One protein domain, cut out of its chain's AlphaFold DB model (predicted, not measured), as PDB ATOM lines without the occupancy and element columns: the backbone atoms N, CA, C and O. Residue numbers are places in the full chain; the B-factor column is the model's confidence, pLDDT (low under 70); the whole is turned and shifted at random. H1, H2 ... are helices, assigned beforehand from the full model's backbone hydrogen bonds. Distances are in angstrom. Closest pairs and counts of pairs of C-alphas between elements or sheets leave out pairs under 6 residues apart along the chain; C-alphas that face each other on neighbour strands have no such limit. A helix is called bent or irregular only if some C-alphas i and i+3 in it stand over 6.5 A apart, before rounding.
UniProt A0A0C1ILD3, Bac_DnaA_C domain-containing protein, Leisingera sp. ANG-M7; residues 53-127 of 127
ATOM      1  N   MET A  53      27.107  57.116 -63.417       93.25
ATOM      2  CA  MET A  53      26.196  58.258 -63.293       93.25
ATOM      3  C   MET A  53      24.763  57.837 -62.949       93.25
ATOM      4  O   MET A  53      24.112  58.471 -62.118       93.25
ATOM      5  N   GLU A  54      24.274  56.761 -63.567       93.94
ATOM      6  CA  GLU A  54      22.952  56.200 -63.274       93.94
ATOM      7  C   GLU A  54      22.898  55.603 -61.873       93.94
ATOM      8  O   GLU A  54      21.933  55.858 -61.162       93.94
ATOM      9  N   GLN A  55      23.945  54.890 -61.449       94.25
ATOM     10  CA  GLN A  55      24.020  54.310 -60.103       94.25
ATOM     11  C   GLN A  55      23.965  55.391 -59.012       94.25
ATOM     12  O   GLN A  55      23.216  55.259 -58.045       94.25
ATOM     13  N   ILE A  56      24.706  56.492 -59.187       95.12
ATOM     14  CA  ILE A  56      24.683  57.638 -58.260       95.12
ATOM     15  C   ILE A  56      23.303  58.299 -58.259       95.12
ATOM     16  O   ILE A  56      22.732  58.556 -57.201       95.12
ATOM     17  N   THR A  57      22.734  58.535 -59.442       95.19
ATOM     18  CA  THR A  57      21.407  59.157 -59.560       95.19
ATOM     19  C   THR A  57      20.337  58.302 -58.888       95.19
ATOM     20  O   THR A  57      19.472  58.829 -58.196       95.19
ATOM     21  N   GLU A  58      20.396  56.983 -59.058       94.12
ATOM     22  CA  GLU A  58      19.470  56.040 -58.439       94.12
ATOM     23  C   GLU A  58      19.615  56.000 -56.918       94.12
ATOM     24  O   GLU A  58      18.610  56.035 -56.212       94.12
ATOM     25  N   LYS A  59      20.848  56.013 -56.405       95.69
ATOM     26  CA  LYS A  59      21.120  56.101 -54.967       95.69
ATOM     27  C   LYS A  59      20.484  57.351 -54.351       95.69
ATOM     28  O   LYS A  59      19.779  57.245 -53.350       95.69
ATOM     29  N   VAL A  60      20.686  58.524 -54.952       95.75
ATOM     30  CA  VAL A  60      20.094  59.779 -54.456       95.75
ATOM     31  C   VAL A  60      18.570  59.770 -54.608       95.75
ATOM     32  O   VAL A  60      17.853  60.207 -53.709       95.75
ATOM     33  N   ALA A  61      18.053  59.220 -55.707       94.25
ATOM     34  CA  ALA A  61      16.618  59.074 -55.924       94.25
ATOM     35  C   ALA A  61      15.955  58.226 -54.822       94.25
ATOM     36  O   ALA A  61      14.925  58.619 -54.277       94.25
ATOM     37  N   GLN A  62      16.589  57.114 -54.431       94.69
ATOM     38  CA  GLN A  62      16.132  56.264 -53.329       94.69
ATOM     39  C   GLN A  62      16.143  56.998 -51.983       94.69
ATOM     40  O   GLN A  62      15.188  56.869 -51.220       94.69
ATOM     41  N   GLN A  63      17.181  57.793 -51.700       95.12
ATOM     42  CA  GLN A  63      17.275  58.571 -50.457       95.12
ATOM     43  C   GLN A  63      16.132  59.582 -50.310       95.12
ATOM     44  O   GLN A  63      15.614  59.766 -49.212       95.12
ATOM     45  N   HIS A  64      15.723  60.204 -51.416       93.75
ATOM     46  CA  HIS A  64      14.686  61.239 -51.438       93.75
ATOM     47  C   HIS A  64      13.293  60.726 -51.824       93.75
ATOM     48  O   HIS A  64      12.365  61.521 -51.923       93.75
ATOM     49  N   GLN A  65      13.133  59.415 -52.029       95.12
ATOM     50  CA  GLN A  65      11.870  58.782 -52.439       95.12
ATOM     51  C   GLN A  65      11.277  59.368 -53.737       95.12
ATOM     52  O   GLN A  65      10.064  59.518 -53.876       95.12
ATOM     53  N   VAL A  66      12.138  59.686 -54.704       94.31
ATOM     54  CA  VAL A  66      11.768  60.218 -56.027       94.31
ATOM     55  C   VAL A  66      12.217  59.262 -57.124       94.31
ATOM     56  O   VAL A  66      13.079  58.411 -56.905       94.31
ATOM     57  N   LEU A  67      11.662  59.381 -58.329       92.69
ATOM     58  CA  LEU A  67      12.079  58.528 -59.440       92.69
ATOM     59  C   LEU A  67      13.343  59.089 -60.125       92.69
ATOM     60  O   LEU A  67      13.434  60.296 -60.374       92.69
ATOM     61  N   PRO A  68      14.301  58.241 -60.556       91.75
ATOM     62  CA  PRO A  68      15.476  58.698 -61.310       91.75
ATOM     63  C   PRO A  68      15.123  59.445 -62.610       91.75
ATOM     64  O   PRO A  68      15.860  60.319 -63.073       91.75
ATOM     65  N   SER A  69      13.980  59.117 -63.219       90.81
ATOM     66  CA  SER A  69      13.441  59.820 -64.389       90.81
ATOM     67  C   SER A  69      13.019  61.259 -64.070       90.81
ATOM     68  O   SER A  69      13.233  62.150 -64.890       90.81
ATOM     69  N   GLU A  70      12.491  61.520 -62.874       91.69
ATOM     70  CA  GLU A  70      12.055  62.853 -62.434       91.69
ATOM     71  C   GLU A  70      13.241  63.780 -62.146       91.69
ATOM     72  O   GLU A  70      13.194  64.987 -62.426       91.69
ATOM     73  N   LEU A  71      14.350  63.212 -61.663       92.88
ATOM     74  CA  LEU A  71      15.602  63.943 -61.465       92.88
ATOM     75  C   LEU A  71      16.196  64.437 -62.785       92.88
ATOM     76  O   LEU A  71      16.687  65.566 -62.843       92.88
ATOM     77  N   ARG A  72      16.092  63.644 -63.858       91.50
ATOM     78  CA  ARG A  72      16.522  64.039 -65.211       91.50
ATOM     79  C   ARG A  72      15.521  64.947 -65.930       91.50
ATOM     80  O   ARG A  72      15.879  65.603 -66.902       91.50
ATOM     81  N   GLY A  73      14.278  65.010 -65.458       88.50
ATOM     82  CA  GLY A  73      13.219  65.786 -66.089       88.50
ATOM     83  C   GLY A  73      13.404  67.315 -66.010       88.50
ATOM     84  O   GLY A  73      14.142  67.842 -65.165       88.50
ATOM     85  N   PRO A  74      12.671  68.074 -66.848       91.12
ATOM     86  CA  PRO A  74      12.700  69.540 -66.854       91.12
ATOM     87  C   PRO A  74      11.973  70.170 -65.652       91.12
ATOM     88  O   PRO A  74      12.106  71.373 -65.422       91.12
ATOM     89  N   SER A  75      11.231  69.368 -64.880       92.12
ATOM     90  CA  SER A  75      10.402  69.807 -63.753       92.12
ATOM     91  C   SER A  75      11.169  70.682 -62.752       92.12
ATOM     92  O   SER A  75      12.321  70.404 -62.405       92.12
ATOM     93  N   ARG A  76      10.520  71.747 -62.272       90.75
ATOM     94  CA  ARG A  76      11.069  72.721 -61.309       90.75
ATOM     95  C   ARG A  76      10.379  72.656 -59.943       90.75
ATOM     96  O   ARG A  76      10.432  73.619 -59.189       90.75
ATOM     97  N   LEU A  77       9.708  71.543 -59.644       93.81
ATOM     98  CA  LEU A  77       9.051  71.335 -58.354       93.81
ATOM     99  C   LEU A  77      10.079  71.402 -57.221       93.81
ATOM    100  O   LEU A  77      11.151  70.811 -57.336       93.81
ATOM    101  N   ALA A  78       9.735  72.103 -56.138       92.31
ATOM    102  CA  ALA A  78      10.652  72.394 -55.036       92.31
ATOM    103  C   ALA A  78      11.298  71.130 -54.441       92.31
ATOM    104  O   ALA A  78      12.512  71.100 -54.258       92.31
ATOM    105  N   HIS A  79      10.516  70.061 -54.255       94.19
ATOM    106  CA  HIS A  79      10.997  68.790 -53.699       94.19
ATOM    107  C   HIS A  79      12.008  68.052 -54.597       94.19
ATOM    108  O   HIS A  79      12.704  67.171 -54.118       94.19
ATOM    109  N   LEU A  80      12.114  68.394 -55.889       95.00
ATOM    110  CA  LEU A  80      13.110  67.807 -56.795       95.00
ATOM    111  C   LEU A  80      14.404  68.621 -56.853       95.00
ATOM    112  O   LEU A  80      15.398  68.136 -57.383       95.00
ATOM    113  N   ILE A  81      14.400  69.871 -56.383       94.44
ATOM    114  CA  ILE A  81      15.544  70.777 -56.550       94.44
ATOM    115  C   ILE A  81      16.730  70.295 -55.721       94.44
ATOM    116  O   ILE A  81      17.832  70.166 -56.252       94.44
ATOM    117  N   GLU A  82      16.494  70.004 -54.445       94.62
ATOM    118  CA  GLU A  82      17.520  69.535 -53.517       94.62
ATOM    119  C   GLU A  82      18.127  68.180 -53.938       94.62
ATOM    120  O   GLU A  82      19.343  68.146 -54.154       94.62
ATOM    121  N   PRO A  83      17.344  67.108 -54.195       96.19
ATOM    122  CA  PRO A  83      17.902  65.834 -54.655       96.19
ATOM    123  C   PRO A  83      18.733  65.970 -55.939       96.19
ATOM    124  O   PRO A  83      19.759  65.313 -56.124       96.19
ATOM    125  N   ARG A  84      18.310  66.849 -56.856       96.25
ATOM    126  CA  ARG A  84      19.002  67.059 -58.131       96.25
ATOM    127  C   ARG A  84      20.350  67.752 -57.926       96.25
ATOM    128  O   ARG A  84      21.331  67.362 -58.553       96.25
ATOM    129  N   ARG A  85      20.416  68.734 -57.022       96.12
ATOM    130  CA  ARG A  85      21.674  69.389 -56.636       96.12
ATOM    131  C   ARG A  85      22.620  68.424 -55.927       96.12
ATOM    132  O   ARG A  85      23.801  68.402 -56.268       96.12
ATOM    133  N   GLN A  86      22.100  67.578 -55.038       96.69
ATOM    134  CA  GLN A  86      22.890  66.532 -54.390       96.69
ATOM    135  C   GLN A  86      23.528  65.589 -55.421       96.69
ATOM    136  O   GLN A  86      24.730  65.342 -55.352       96.69
ATOM    137  N   CYS A  87      22.767  65.141 -56.432       96.81
ATOM    138  CA  CYS A  87      23.321  64.331 -57.524       96.81
ATOM    139  C   CYS A  87      24.503  65.029 -58.207       96.81
ATOM    140  O   CYS A  87      25.517  64.399 -58.493       96.81
ATOM    141  N   TRP A  88      24.383  66.328 -58.494       97.31
ATOM    142  CA  TRP A  88      25.440  67.080 -59.176       97.31
ATOM    143  C   TRP A  88      26.716  67.177 -58.346       97.31
ATOM    144  O   TRP A  88      27.809  67.042 -58.898       97.31
ATOM    145  N   VAL A  89      26.583  67.375 -57.034       97.06
ATOM    146  CA  VAL A  89      27.720  67.400 -56.107       97.06
ATOM    147  C   VAL A  89      28.387  66.030 -56.029       97.06
ATOM    148  O   VAL A  89      29.601  65.945 -56.189       97.06
ATOM    149  N   GLU A  90      27.613  64.955 -55.867       96.38
ATOM    150  CA  GLU A  90      28.156  63.594 -55.794       96.38
ATOM    151  C   GLU A  90      28.871  63.218 -57.105       96.38
ATOM    152  O   GLU A  90      30.006  62.746 -57.099       96.38
ATOM    153  N   LEU A  91      28.298  63.554 -58.263       96.25
ATOM    154  CA  LEU A  91      28.952  63.340 -59.559       96.25
ATOM    155  C   LEU A  91      30.242  64.159 -59.722       96.25
ATOM    156  O   LEU A  91      31.230  63.654 -60.257       96.25
ATOM    157  N   LYS A  92      30.268  65.403 -59.237       96.25
ATOM    158  CA  LYS A  92      31.486  66.227 -59.219       96.25
ATOM    159  C   LYS A  92      32.572  65.584 -58.345       96.25
ATOM    160  O   LYS A  92      33.730  65.566 -58.755       96.25
ATOM    161  N   GLN A  93      32.212  65.002 -57.198       95.38
ATOM    162  CA  GLN A  93      33.143  64.260 -56.330       95.38
ATOM    163  C   GLN A  93      33.711  63.004 -57.010       95.38
ATOM    164  O   GLN A  93      34.857  62.636 -56.774       95.38
ATOM    165  N   HIS A  94      32.951  62.392 -57.923       94.81
ATOM    166  CA  HIS A  94      33.410  61.297 -58.782       94.81
ATOM    167  C   HIS A  94      34.204  61.757 -60.025       94.81
ATOM    168  O   HIS A  94      34.393  60.978 -60.959       94.81
ATOM    169  N   ASN A  95      34.710  62.997 -60.037       95.56
ATOM    170  CA  ASN A  95      35.525  63.590 -61.107       95.56
ATOM    171  C   ASN A  95      34.824  63.710 -62.470       95.56
ATOM    172  O   ASN A  95      35.483  63.832 -63.507       95.56
ATOM    173  N   PHE A  96      33.490  63.713 -62.505       95.94
ATOM    174  CA  PHE A  96      32.775  64.011 -63.741       95.94
ATOM    175  C   PHE A  96      32.856  65.504 -64.070       95.94
ATOM    176  O   PHE A  96      32.690  66.371 -63.213       95.94
ATOM    177  N   THR A  97      33.084  65.818 -65.347       96.88
ATOM    178  CA  THR A  97      33.122  67.209 -65.808       96.88
ATOM    179  C   THR A  97      31.720  67.814 -65.811       96.88
ATOM    180  O   THR A  97      30.734  67.131 -66.093       96.88
ATOM    181  N   LEU A  98      31.617  69.127 -65.579       96.00
ATOM    182  CA  LEU A  98      30.327  69.833 -65.584       96.00
ATOM    183  C   LEU A  98      29.568  69.656 -66.906       96.00
ATOM    184  O   LEU A  98      28.349  69.543 -66.900       96.00
ATOM    185  N   ILE A  99      30.285  69.570 -68.031       96.75
ATOM    186  CA  ILE A  99      29.702  69.340 -69.361       96.75
ATOM    187  C   ILE A  99      29.114  67.925 -69.472       96.75
ATOM    188  O   ILE A  99      28.048  67.744 -70.059       96.75
ATOM    189  N   ALA A 100      29.781  66.913 -68.906       95.44
ATOM    190  CA  ALA A 100      29.267  65.547 -68.902       95.44
ATOM    191  C   ALA A 100      28.001  65.435 -68.038       95.44
ATOM    192  O   ALA A 100      27.009  64.853 -68.477       95.44
ATOM    193  N   ILE A 101      28.003  66.068 -66.860       96.50
ATOM    194  CA  ILE A 101      26.830  66.145 -65.977       96.50
ATOM    195  C   ILE A 101      25.687  66.895 -66.689       96.50
ATOM    196  O   ILE A 101      24.559  66.412 -66.733       96.50
ATOM    197  N   ALA A 102      25.982  68.027 -67.331       96.19
ATOM    198  CA  ALA A 102      25.037  68.816 -68.128       96.19
ATOM    199  C   ALA A 102      24.347  67.990 -69.210       96.19
ATOM    200  O   ALA A 102      23.118  67.968 -69.293       96.19
ATOM    201  N   ARG A 103      25.136  67.244 -69.986       95.81
ATOM    202  CA  ARG A 103      24.620  66.352 -71.023       95.81
ATOM    203  C   ARG A 103      23.739  65.249 -70.438       95.81
ATOM    204  O   ARG A 103      22.683  64.978 -70.996       95.81
ATOM    205  N   PHE A 104      24.144  64.648 -69.320       94.56
ATOM    206  CA  PHE A 104      23.389  63.573 -68.675       94.56
ATOM    207  C   PHE A 104      22.023  64.038 -68.136       94.56
ATOM    208  O   PHE A 104      21.031  63.324 -68.271       94.56
ATOM    209  N   PHE A 105      21.947  65.250 -67.577       93.94
ATOM    210  CA  PHE A 105      20.700  65.835 -67.063       93.94
ATOM    211  C   PHE A 105      19.918  66.665 -68.093       93.94
ATOM    212  O   PHE A 105      18.862  67.195 -67.752       93.94
ATOM    213  N   GLY A 106      20.426  66.824 -69.322       94.25
ATOM    214  CA  GLY A 106      19.805  67.670 -70.347       94.25
ATOM    215  C   GLY A 106      19.695  69.143 -69.934       94.25
ATOM    216  O   GLY A 106      18.683  69.789 -70.205       94.25
ATOM    217  N   ARG A 107      20.698  69.670 -69.224       94.31
ATOM    218  CA  ARG A 107      20.715  71.040 -68.677       94.31
ATOM    219  C   ARG A 107      21.955  71.791 -69.116       94.31
ATOM    220  O   ARG A 107      22.928  71.183 -69.546       94.31
ATOM    221  N   ASP A 108      21.930  73.113 -68.975       96.38
ATOM    222  CA  ASP A 108      23.133  73.904 -69.197       96.38
ATOM    223  C   ASP A 108      24.132  73.751 -68.036       96.38
ATOM    224  O   ASP A 108      23.761  73.681 -66.860       96.38
ATOM    225  N   HIS A 109      25.416  73.719 -68.375       95.69
ATOM    226  CA  HIS A 109      26.510  73.568 -67.422       95.69
ATOM    227  C   HIS A 109      26.589  74.716 -66.401       95.69
ATOM    228  O   HIS A 109      26.958  74.466 -65.252       95.69
ATOM    229  N   SER A 110      26.191  75.944 -66.765       97.31
ATOM    230  CA  SER A 110      26.133  77.065 -65.817       97.31
ATOM    231  C   SER A 110      25.073  76.837 -64.738       97.31
ATOM    232  O   SER A 110      25.329  77.090 -63.564       97.31
ATOM    233  N   THR A 111      23.927  76.246 -65.103       95.94
ATOM    234  CA  THR A 111      22.855  75.902 -64.152       95.94
ATOM    235  C   THR A 111      23.333  74.885 -63.122       95.94
ATOM    236  O   THR A 111      23.013  74.999 -61.939       95.94
ATOM    237  N   ILE A 112      24.114  73.896 -63.561       96.31
ATOM    238  CA  ILE A 112      24.714  72.908 -62.661       96.31
ATOM    239  C   ILE A 112      25.743  73.570 -61.750       96.31
ATOM    240  O   ILE A 112      25.732  73.315 -60.550       96.31
ATOM    241  N   CYS A 113      26.593  74.447 -62.292       96.69
ATOM    242  CA  CYS A 113      27.592  75.178 -61.515       96.69
ATOM    243  C   CYS A 113      26.947  75.978 -60.371       96.69
ATOM    244  O   CYS A 113      27.302  75.780 -59.209       96.69
ATOM    245  N   THR A 114      25.938  76.801 -60.679       96.81
ATOM    246  CA  THR A 114      25.199  77.581 -59.673       96.81
ATOM    247  C   THR A 114      24.499  76.673 -58.664       96.81
ATOM    248  O   THR A 114      24.575  76.906 -57.464       96.81
ATOM    249  N   GLY A 115      23.865  75.589 -59.120       95.56
ATOM    250  CA  GLY A 115      23.179  74.665 -58.220       95.56
ATOM    251  C   GLY A 115      24.101  73.920 -57.254       95.56
ATOM    252  O   GLY A 115      23.694  73.655 -56.127       95.56
ATOM    253  N   ILE A 116      25.327  73.603 -57.680       96.31
ATOM    254  CA  ILE A 116      26.364  73.019 -56.821       96.31
ATOM    255  C   ILE A 116      26.795  74.026 -55.754       96.31
ATOM    256  O   ILE A 116      26.815  73.675 -54.579       96.31
ATOM    257  N   GLN A 117      27.084  75.272 -56.144       95.81
ATOM    258  CA  GLN A 117      27.483  76.330 -55.205       95.81
ATOM    259  C   GLN A 117      26.398  76.596 -54.156       95.81
ATOM    260  O   GLN A 117      26.694  76.669 -52.965       95.81
ATOM    261  N   ASP A 118      25.137  76.682 -54.587       94.94
ATOM    262  CA  ASP A 118      24.002  76.879 -53.686       94.94
ATOM    263  C   ASP A 118      23.867  75.730 -52.677       94.94
ATOM    264  O   ASP A 118      23.596  75.968 -51.504       94.94
ATOM    265  N   TYR A 119      24.044  74.485 -53.126       95.19
ATOM    266  CA  TYR A 119      23.914  73.312 -52.263       95.19
ATOM    267  C   TYR A 119      25.078  73.186 -51.280       95.19
ATOM    268  O   TYR A 119      24.851  72.942 -50.101       95.19
ATOM    269  N   GLU A 120      26.315  73.406 -51.735       93.19
ATOM    270  CA  GLU A 120      27.499  73.436 -50.865       93.19
ATOM    271  C   GLU A 120      27.341  74.506 -49.767       93.19
ATOM    272  O   GLU A 120      27.633  74.236 -48.604       93.19
ATOM    273  N   LYS A 121      26.792  75.681 -50.107       94.06
ATOM    274  CA  LYS A 121      26.476  76.739 -49.138       94.06
ATOM    275  C   LYS A 121      25.389  76.318 -48.140       94.06
ATOM    276  O   LYS A 121      25.569  76.495 -46.941       94.06
ATOM    277  N   GLN A 122      24.289  75.732 -48.614       91.38
ATOM    278  CA  GLN A 122      23.198  75.255 -47.750       91.38
ATOM    279  C   GLN A 122      23.670  74.182 -46.759       91.38
ATOM    280  O   GLN A 122      23.267  74.199 -45.601       91.38
ATOM    281  N   GLN A 123      24.546  73.273 -47.192       89.25
ATOM    282  CA  GLN A 123      25.112  72.240 -46.321       89.25
ATOM    283  C   GLN A 123      26.069  72.822 -45.272       89.25
ATOM    284  O   GLN A 123      26.124  72.308 -44.162       89.25
ATOM    285  N   GLN A 124      26.795  73.899 -45.588       86.38
ATOM    286  CA  GLN A 124      27.643  74.598 -44.614       86.38
ATOM    287  C   GLN A 124      26.831  75.353 -43.556       86.38
ATOM    288  O   GLN A 124      27.269  75.441 -42.420       86.38
ATOM    289  N   GLU A 125      25.666  75.896 -43.919       84.12
ATOM    290  CA  GLU A 125      24.776  76.611 -42.990       84.12
ATOM    291  C   GLU A 125      23.969  75.666 -42.080       84.12
ATOM    292  O   GLU A 125      23.455  76.097 -41.050       84.12
ATOM    293  N   ALA A 126      23.839  74.391 -42.459       74.06
ATOM    294  CA  ALA A 126      23.104  73.377 -41.702       74.06
ATOM    295  C   ALA A 126      23.950  72.646 -40.635       74.06
ATOM    296  O   ALA A 126      23.391  71.852 -39.874       74.06
ATOM    297  N   VAL A 127      25.266  72.889 -40.594       62.19
ATOM    298  CA  VAL A 127      26.237  72.320 -39.636       62.19
ATOM    299  C   VAL A 127      26.565  73.340 -38.555       62.19
ATOM    300  O   VAL A 127      26.573  72.938 -37.370       62.19
TER     301      VAL A 127
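What this domain is: This is residues 53 to 127 of the 127 residues of the protein "Bac_DnaA_C domain-containing protein" of Leisingera sp. ANG-M7 (UniProt A0A0C1ILD3). The longest helix, H5, crosses H3, the helix in the middle, near a right angle, and its last turns run on past H3 to the end of the chain. H1 packs on another side of H3, away from H5, while short H2 and H4 lie near one another on a further side, H4 making a corner with the first turns of H5. The printed part has 75 residues with five named helices, in the order H1, H2, H3, H4, H5, and no named strand; the class is all helix. The whole is compact, with a radius of gyration of the C-alphas of 11.4 A, and spans 30 by 26 by 22 A.

Where its parts are: H5 is residues 109 to 125, 24.7 A from first to last C-alpha, ending with C-alpha 125 at (24.776, 76.611, -42.990). H3 is residues 78 to 93, 24.0 A long, with C-alpha 78 at (10.652, 72.394, -55.036); it is only just irregular, C-alphas 79 and 82 being 6.6 A apart. H1, residues 53 to 64, begins with C-alpha 53 at (26.196, 58.258, -63.293) and is 16.8 A long. H4 is residues 98 to 105, 10.5 A long, and H2 is residues 68 to 72.

How they stand to each other: H3 is the hub and touches the four other helices. With residues 82 to 89 alone it touches H5, about perpendicular at 82 degrees; the closest C-alphas are those of Arg 85 and Gly 115, 5.7 A apart. H1 touches H3 at a steep tilt of 41 degrees, opposite ways, closest at the C-alphas of Thr 57 and Cys 87, 5.9 A. H3 and H4 form a helical hairpin at a steep tilt of 44 degrees; they only just touch, with 3 pairs of C-alphas within 8 A, the closest those of Trp 88 and Ile 101, 7.0 A. H5 touches H4 with residues 109 to 113 alone, about perpendicular at 84 degrees, closest at the C-alphas of Ala 102 and His 109, 5.0 A. H2 touches H3 at the C-alphas of Leu 71 and Arg 84, its closest pair, 5.7 A. H2 also touches H1, closest at the C-alphas of Ala 61 and Pro 68, 5.5 A. H2 and H4 only just touch, with 3 pairs of C-alphas within 8 A, the closest those of Arg 72 and Phe 105, 4.9 A. H1 and H5 are apart, as are H2 and H5; H1 and H4 are only just apart, at 8.1 A. The helix packing is mostly crossed, the helices standing at wide angles to each other: of the 4 touching pairs H1 and H3, H3 and H4, H3 and H5, and H4 and H5, 0 are at a shallow tilt. Every O i to N i+4 pair is within hydrogen-bond range in H1, H2, H4 and H5, and 10 of 12 are in H3.

The domain as a whole: The two C-alphas farthest apart are those of Arg 103 and Val 127, 32.0 A. The printed part has no cut, and the four links between the helices are tight. Mean pLDDT of the printed part is 93.7; residue 127, the chain's last, is under 70.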